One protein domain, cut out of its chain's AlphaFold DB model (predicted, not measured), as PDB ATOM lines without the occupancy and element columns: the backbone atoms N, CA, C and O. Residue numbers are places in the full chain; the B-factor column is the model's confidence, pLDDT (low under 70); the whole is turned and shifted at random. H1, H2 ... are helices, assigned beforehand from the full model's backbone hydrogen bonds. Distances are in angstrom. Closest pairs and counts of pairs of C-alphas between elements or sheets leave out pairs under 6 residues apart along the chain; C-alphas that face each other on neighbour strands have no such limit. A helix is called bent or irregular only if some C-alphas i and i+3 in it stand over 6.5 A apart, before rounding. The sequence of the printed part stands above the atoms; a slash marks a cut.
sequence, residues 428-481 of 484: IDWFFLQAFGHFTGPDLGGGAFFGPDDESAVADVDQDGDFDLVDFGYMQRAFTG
ATOM      1  N   ILE A 428     -59.099  24.841  33.228       82.12
ATOM      2  CA  ILE A 428     -58.281  26.011  32.909       82.12
ATOM      3  C   ILE A 428     -56.823  25.783  33.333       82.12
ATOM      4  O   ILE A 428     -55.924  26.054  32.528       82.12
ATOM      5  N   ASP A 429     -56.574  25.135  34.475       82.19
ATOM      6  CA  ASP A 429     -55.221  24.779  34.922       82.19
ATOM      7  C   ASP A 429     -54.493  23.902  33.899       82.19
ATOM      8  O   ASP A 429     -53.317  24.112  33.587       82.19
ATOM      9  N   TRP A 430     -55.215  22.959  33.285       78.00
ATOM     10  CA  TRP A 430     -54.672  22.129  32.211       78.00
ATOM     11  C   TRP A 430     -54.266  22.953  30.982       78.00
ATOM     12  O   TRP A 430     -53.209  22.714  30.384       78.00
ATOM     13  N   PHE A 431     -55.089  23.929  30.585       75.50
ATOM     14  CA  PHE A 431     -54.760  24.803  29.461       75.50
ATOM     15  C   PHE A 431     -53.509  25.632  29.739       75.50
ATOM     16  O   PHE A 431     -52.688  25.785  28.830       75.50
ATOM     17  N   PHE A 432     -53.329  26.127  30.966       71.12
ATOM     18  CA  PHE A 432     -52.125  26.859  31.345       71.12
ATOM     19  C   PHE A 432     -50.883  25.963  31.324       71.12
ATOM     20  O   PHE A 432     -49.910  26.324  30.660       71.12
ATOM     21  N   LEU A 433     -50.934  24.755  31.899       71.62
ATOM     22  CA  LEU A 433     -49.823  23.788  31.814       71.62
ATOM     23  C   LEU A 433     -49.383  23.524  30.376       71.62
ATOM     24  O   LEU A 433     -48.190  23.517  30.057       71.62
ATOM     25  N   GLN A 434     -50.356  23.350  29.479       68.31
ATOM     26  CA  GLN A 434     -50.076  23.143  28.068       68.31
ATOM     27  C   GLN A 434     -49.519  24.394  27.382       68.31
ATOM     28  O   GLN A 434     -48.599  24.281  26.567       68.31
ATOM     29  N   ALA A 435     -50.072  25.571  27.677       64.25
ATOM     30  CA  ALA A 435     -49.676  26.831  27.057       64.25
ATOM     31  C   ALA A 435     -48.231  27.222  27.395       64.25
ATOM     32  O   ALA A 435     -47.534  27.762  26.533       64.25
ATOM     33  N   PHE A 436     -47.769  26.908  28.604       64.31
ATOM     34  CA  PHE A 436     -46.404  27.202  29.035       64.31
ATOM     35  C   PHE A 436     -45.368  26.143  28.615       64.31
ATOM     36  O   PHE A 436     -44.167  26.343  28.787       64.31
ATOM     37  N   GLY A 437     -45.798  25.047  27.975       59.34
ATOM     38  CA  GLY A 437     -44.889  24.045  27.412       59.34
ATOM     39  C   GLY A 437     -44.153  23.209  28.463       59.34
ATOM     40  O   GLY A 437     -43.062  22.718  28.183       59.34
ATOM     41  N   HIS A 438     -44.750  23.034  29.644       64.44
ATOM     42  CA  HIS A 438     -44.143  22.379  30.809       64.44
ATOM     43  C   HIS A 438     -44.154  20.841  30.770       64.44
ATOM     44  O   HIS A 438     -43.752  20.202  31.732       64.44
ATOM     45  N   PHE A 439     -44.558  20.220  29.656       61.47
ATOM     46  CA  PHE A 439     -44.414  18.775  29.460       61.47
ATOM     47  C   PHE A 439     -42.944  18.425  29.209       61.47
ATOM     48  O   PHE A 439     -42.484  18.440  28.061       61.47
ATOM     49  N   THR A 440     -42.195  18.123  30.267       59.19
ATOM     50  CA  THR A 440     -40.753  17.857  30.175       59.19
ATOM     51  C   THR A 440     -40.354  16.448  30.589       59.19
ATOM     52  O   THR A 440     -39.237  16.266  31.038       59.19
ATOM     53  N   GLY A 441     -41.183  15.431  30.350       53.19
ATOM     54  CA  GLY A 441     -40.754  14.054  30.607       53.19
ATOM     55  C   GLY A 441     -39.482  13.643  29.820       53.19
ATOM     56  O   GLY A 441     -39.257  14.107  28.684       53.19
ATOM     57  N   PRO A 442     -38.669  12.703  30.346       47.59
ATOM     58  CA  PRO A 442     -37.431  12.219  29.718       47.59
ATOM     59  C   PRO A 442     -37.650  11.576  28.335       47.59
ATOM     60  O   PRO A 442     -36.721  11.495  27.523       47.59
ATOM     61  N   ASP A 443     -38.887  11.181  28.024       49.25
ATOM     62  CA  ASP A 443     -39.283  10.529  26.772       49.25
ATOM     63  C   ASP A 443     -39.432  11.483  25.569       49.25
ATOM     64  O   ASP A 443     -39.566  11.018  24.432       49.25
ATOM     65  N   LEU A 444     -39.357  12.807  25.771       48.84
ATOM     66  CA  LEU A 444     -39.428  13.800  24.683       48.84
ATOM     67  C   LEU A 444     -38.080  14.450  24.326       48.84
ATOM     68  O   LEU A 444     -38.013  15.266  23.406       48.84
ATOM     69  N   GLY A 445     -36.985  14.025  24.963       42.19
ATOM     70  CA  GLY A 445     -35.632  14.235  24.440       42.19
ATOM     71  C   GLY A 445     -35.134  15.685  24.403       42.19
ATOM     72  O   GLY A 445     -34.430  16.043  23.454       42.19
ATOM     73  N   GLY A 446     -35.435  16.504  25.421       47.88
ATOM     74  CA  GLY A 446     -34.769  17.809  25.565       47.88
ATOM     75  C   GLY A 446     -35.395  18.874  26.475       47.88
ATOM     76  O   GLY A 446     -35.023  20.035  26.314       47.88
ATOM     77  N   GLY A 447     -36.323  18.543  27.379       53.38
ATOM     78  CA  GLY A 447     -36.901  19.520  28.313       53.38
ATOM     79  C   GLY A 447     -35.895  19.995  29.368       53.38
ATOM     80  O   GLY A 447     -35.043  19.221  29.801       53.38
ATOM     81  N   ALA A 448     -35.955  21.271  29.750       58.03
ATOM     82  CA  ALA A 448     -35.256  21.758  30.935       58.03
ATOM     83  C   ALA A 448     -35.998  21.242  32.174       58.03
ATOM     84  O   ALA A 448     -37.206  21.443  32.255       58.03
ATOM     85  N   PHE A 449     -35.286  20.596  33.102       75.38
ATOM     86  CA  PHE A 449     -35.829  20.332  34.434       75.38
ATOM     87  C   PHE A 449     -36.103  21.671  35.112       75.38
ATOM     88  O   PHE A 449     -35.255  22.571  35.042       75.38
ATOM     89  N   PHE A 450     -37.265  21.800  35.731       79.12
ATOM     90  CA  PHE A 450     -37.629  22.973  36.507       79.12
ATOM     91  C   PHE A 450     -37.436  22.684  38.000       79.12
ATOM     92  O   PHE A 450     -37.520  21.546  38.451       79.12
ATOM     93  N   GLY A 451     -37.042  23.699  38.758       88.00
ATOM     94  CA  GLY A 451     -36.843  23.626  40.199       88.00
ATOM     95  C   GLY A 451     -37.994  24.276  40.970       88.00
ATOM     96  O   GLY A 451     -38.896  24.852  40.370       88.00
ATOM     97  N   PRO A 452     -37.943  24.270  42.313       91.94
ATOM     98  CA  PRO A 452     -39.010  24.819  43.156       91.94
ATOM     99  C   PRO A 452     -39.311  26.318  42.971       91.94
ATOM    100  O   PRO A 452     -40.337  26.788  43.444       91.94
ATOM    101  N   ASP A 453     -38.420  27.082  42.338       92.31
ATOM    102  CA  ASP A 453     -38.636  28.510  42.065       92.31
ATOM    103  C   ASP A 453     -39.294  28.768  40.694       92.31
ATOM    104  O   ASP A 453     -39.622  29.911  40.379       92.31
ATOM    105  N   ASP A 454     -39.473  27.735  39.866       88.44
ATOM    106  CA  ASP A 454     -40.131  27.842  38.566       88.44
ATOM    107  C   ASP A 454     -41.660  27.732  38.705       88.44
ATOM    108  O   ASP A 454     -42.175  26.970  39.524       88.44
ATOM    109  N   GLU A 455     -42.408  28.445  37.856       83.44
ATOM    110  CA  GLU A 455     -43.883  28.453  37.878       83.44
ATOM    111  C   GLU A 455     -44.494  27.045  37.749       83.44
ATOM    112  O   GLU A 455     -45.514  26.746  38.376       83.44
ATOM    113  N   SER A 456     -43.844  26.161  36.984       82.94
ATOM    114  CA  SER A 456     -44.278  24.780  36.744       82.94
ATOM    115  C   SER A 456     -44.199  23.881  37.973       82.94
ATOM    116  O   SER A 456     -44.838  22.832  37.984       82.94
ATOM    117  N   ALA A 457     -43.446  24.263  39.009       88.62
ATOM    118  CA  ALA A 457     -43.250  23.442  40.204       88.62
ATOM    119  C   ALA A 457     -44.555  23.178  40.977       88.62
ATOM    120  O   ALA A 457     -44.602  22.337  41.867       88.62
ATOM    121  N   VAL A 458     -45.637  23.878  40.627       89.25
ATOM    122  CA  VAL A 458     -46.982  23.619  41.154       89.25
ATOM    123  C   VAL A 458     -47.606  22.336  40.610       89.25
ATOM    124  O   VAL A 458     -48.500  21.772  41.243       89.25
ATOM    125  N   ALA A 459     -47.121  21.862  39.466       88.31
ATOM    126  CA  ALA A 459     -47.579  20.640  38.820       88.31
ATOM    127  C   ALA A 459     -46.657  19.437  39.050       88.31
ATOM    128  O   ALA A 459     -47.056  18.330  38.720       88.31
ATOM    129  N   ASP A 460     -45.464  19.653  39.600       88.38
ATOM    130  CA  ASP A 460     -44.488  18.610  39.935       88.38
ATOM    131  C   ASP A 460     -44.726  18.149  41.374       88.38
ATOM    132  O   ASP A 460     -44.226  18.722  42.351       88.38
ATOM    133  N   VAL A 461     -45.621  17.171  41.512       89.12
ATOM    134  CA  VAL A 461     -46.105  16.729  42.823       89.12
ATOM    135  C   VAL A 461     -45.110  15.800  43.511       89.12
ATOM    136  O   VAL A 461     -45.099  15.724  44.745       89.12
ATOM    137  N   ASP A 462     -44.283  15.095  42.739       88.12
ATOM    138  CA  ASP A 462     -43.249  14.199  43.257       88.12
ATOM    139  C   ASP A 462     -41.860  14.852  43.399       88.12
ATOM    140  O   ASP A 462     -40.986  14.290  44.070       88.12
ATOM    141  N   GLN A 463     -41.740  16.103  42.950       87.19
ATOM    142  CA  GLN A 463     -40.585  16.990  43.071       87.19
ATOM    143  C   GLN A 463     -39.335  16.462  42.357       87.19
ATOM    144  O   GLN A 463     -38.214  16.645  42.856       87.19
ATOM    145  N   ASP A 464     -39.503  15.778  41.224       86.12
ATOM    146  CA  ASP A 464     -38.398  15.245  40.423       86.12
ATOM    147  C   ASP A 464     -37.899  16.206  39.324       86.12
ATOM    148  O   ASP A 464     -36.828  15.991  38.735       86.12
ATOM    149  N   GLY A 465     -38.584  17.343  39.173       85.31
ATOM    150  CA  GLY A 465     -38.216  18.453  38.308       85.31
ATOM    151  C   GLY A 465     -38.768  18.360  36.891       85.31
ATOM    152  O   GLY A 465     -38.294  19.100  36.018       85.31
ATOM    153  N   ASP A 466     -39.723  17.471  36.623       82.69
ATOM    154  CA  ASP A 466     -40.515  17.500  35.402       82.69
ATOM    155  C   ASP A 466     -42.026  17.296  35.643       82.69
ATOM    156  O   ASP A 466     -42.503  17.336  36.768       82.69
ATOM    157  N   PHE A 467     -42.810  17.283  34.561       84.50
ATOM    158  CA  PHE A 467     -44.223  16.905  34.605       84.50
ATOM    159  C   PHE A 467     -44.407  15.712  33.674       84.50
ATOM    160  O   PHE A 467     -44.335  15.864  32.438       84.50
ATOM    161  N   ASP A 468     -44.667  14.539  34.244       82.12
ATOM    162  CA  ASP A 468     -44.782  13.286  33.505       82.12
ATOM    163  C   ASP A 468     -46.128  12.557  33.730       82.12
ATOM    164  O   ASP A 468     -47.175  13.154  34.001       82.12
ATOM    165  N   LEU A 469     -46.159  11.242  33.479       83.81
ATOM    166  CA  LEU A 469     -47.372  10.438  33.649       83.81
ATOM    167  C   LEU A 469     -47.737  10.197  35.121       83.81
ATOM    168  O   LEU A 469     -48.900   9.876  35.396       83.81
ATOM    169  N   VAL A 470     -46.781  10.316  36.042       85.81
ATOM    170  CA  VAL A 470     -46.994  10.269  37.488       85.81
ATOM    171  C   VAL A 470     -47.792  11.500  37.904       85.81
ATOM    172  O   VAL A 470     -48.909  11.331  38.410       85.81
ATOM    173  N   ASP A 471     -47.312  12.706  37.594       87.50
ATOM    174  CA  ASP A 471     -48.006  13.962  37.913       87.50
ATOM    175  C   ASP A 471     -49.366  14.039  37.242       87.50
ATOM    176  O   ASP A 471     -50.372  14.346  37.883       87.50
ATOM    177  N   PHE A 472     -49.438  13.666  35.961       86.06
ATOM    178  CA  PHE A 472     -50.702  13.631  35.237       86.06
ATOM    179  C   PHE A 472     -51.730  12.726  35.931       86.06
ATOM    180  O   PHE A 472     -52.910  13.077  36.029       86.06
ATOM    181  N   GLY A 473     -51.297  11.575  36.453       85.44
ATOM    182  CA  GLY A 473     -52.155  10.675  37.219       85.44
ATOM    183  C   GLY A 473     -52.695  11.309  38.505       85.44
ATOM    184  O   GLY A 473     -53.845  11.049  38.871       85.44
ATOM    185  N   TYR A 474     -51.904  12.148  39.174       88.44
ATOM    186  CA  TYR A 474     -52.316  12.903  40.360       88.44
ATOM    187  C   TYR A 474     -53.218  14.086  40.030       88.44
ATOM    188  O   TYR A 474     -54.254  14.252  40.672       88.44
ATOM    189  N   MET A 475     -52.907  14.830  38.974       86.75
ATOM    190  CA  MET A 475     -53.733  15.921  38.471       86.75
ATOM    191  C   MET A 475     -55.151  15.429  38.130       86.75
ATOM    192  O   MET A 475     -56.143  16.061  38.483       86.75
ATOM    193  N   GLN A 476     -55.289  14.238  37.530       82.56
ATOM    194  CA  GLN A 476     -56.605  13.629  37.284       82.56
ATOM    195  C   GLN A 476     -57.399  13.343  38.571       82.56
ATOM    196  O   GLN A 476     -58.631  13.441  38.576       82.56
ATOM    197  N   ARG A 477     -56.724  12.982  39.669       81.50
ATOM    198  CA  ARG A 477     -57.369  12.785  40.979       81.50
ATOM    199  C   ARG A 477     -57.794  14.119  41.584       81.50
ATOM    200  O   ARG A 477     -58.934  14.227  42.030       81.50
ATOM    201  N   ALA A 478     -56.921  15.122  41.508       82.69
ATOM    202  CA  ALA A 478     -57.203  16.488  41.937       82.69
ATOM    203  C   ALA A 478     -58.452  17.049  41.227       82.69
ATOM    204  O   ALA A 478     -59.407  17.439  41.896       82.69
ATOM    205  N   PHE A 479     -58.526  16.944  39.892       79.62
ATOM    206  CA  PHE A 479     -59.682  17.400  39.101       79.62
ATOM    207  C   PHE A 479     -61.000  16.714  39.442       79.62
ATOM    208  O   PHE A 479     -62.071  17.308  39.330       79.62
ATOM    209  N   THR A 480     -60.959  15.433  39.801       69.62
ATOM    210  CA  THR A 480     -62.184  14.674  40.083       69.62
ATOM    211  C   THR A 480     -62.680  14.864  41.515       69.62
ATOM    212  O   THR A 480     -63.709  14.286  41.871       69.62
ATOM    213  N   GLY A 481     -61.967  15.645  42.339       62.75
ATOM    214  CA  GLY A 481     -62.227  15.767  43.775       62.75
ATOM    215  C   GLY A 481     -62.047  14.442  44.523       62.75
ATOM    216  O   GLY A 481     -62.474  14.310  45.668       62.75
TER     217      GLY A 481
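This is residues 428 to 481 of the 484 residues of an uncharacterized protein of Planctomycetes bacterium (UniProt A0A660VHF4). Two helices, H1 and H3, run roughly side by side and in opposite senses towards one end of an elongated body, loosely set with no close packing between them; a loop through residues 440 to 447 makes the other end. The short helix H2 sits to one side, close to H1, between two links without named elements. The printed part has 54 residues with three named helices in the order H1, H2, H3 and no named strand. The class is all helix, though under half of the residues, 23 of 54, are in named elements. The whole is compact, with a radius of gyration of the C-alphas of 10.6 A and spans of 32 by 20 by 19 A.

H1, residues 428 to 435, touches no helix. H2, residues 455 to 458, is close to H1 but not clearly touching: their closest C-alphas, those of Leu 433 and Ser 456, are 7.5 A apart. H3, residues 469 to 479, is near H1, with 5 pairs of C-alphas within 10 A but no pair within 8 A. H2 and H3 are apart. In H1 every O i to N i+4 pair is within hydrogen-bond range, in H3 6 of 7 are, and H2 is too short for such a pair.

H1 begins at C-alpha 428, at (-58.281, 26.011, 32.909), and is 10.4 A long from first to last C-alpha. H2 begins at C-alpha 455, at (-43.883, 28.453, 37.878); it is irregular, but only just, with C-alphas 455 and 458 6.6 A apart. H3, the longest helix with 11 residues, measures 15.2 A and ends at C-alpha 479, at (-59.682, 17.400, 39.101).

The two C-alphas farthest apart are those of Gly 446 and Gly 481, at 33.0 A. The printed part has no cut. The link from H1 to H2, 19 residues, is long; that from H2 to H3, 10 residues, is short. The mean pLDDT of the printed part is 75.7, and residues 434 to 448 and 480 to 481 are under 70.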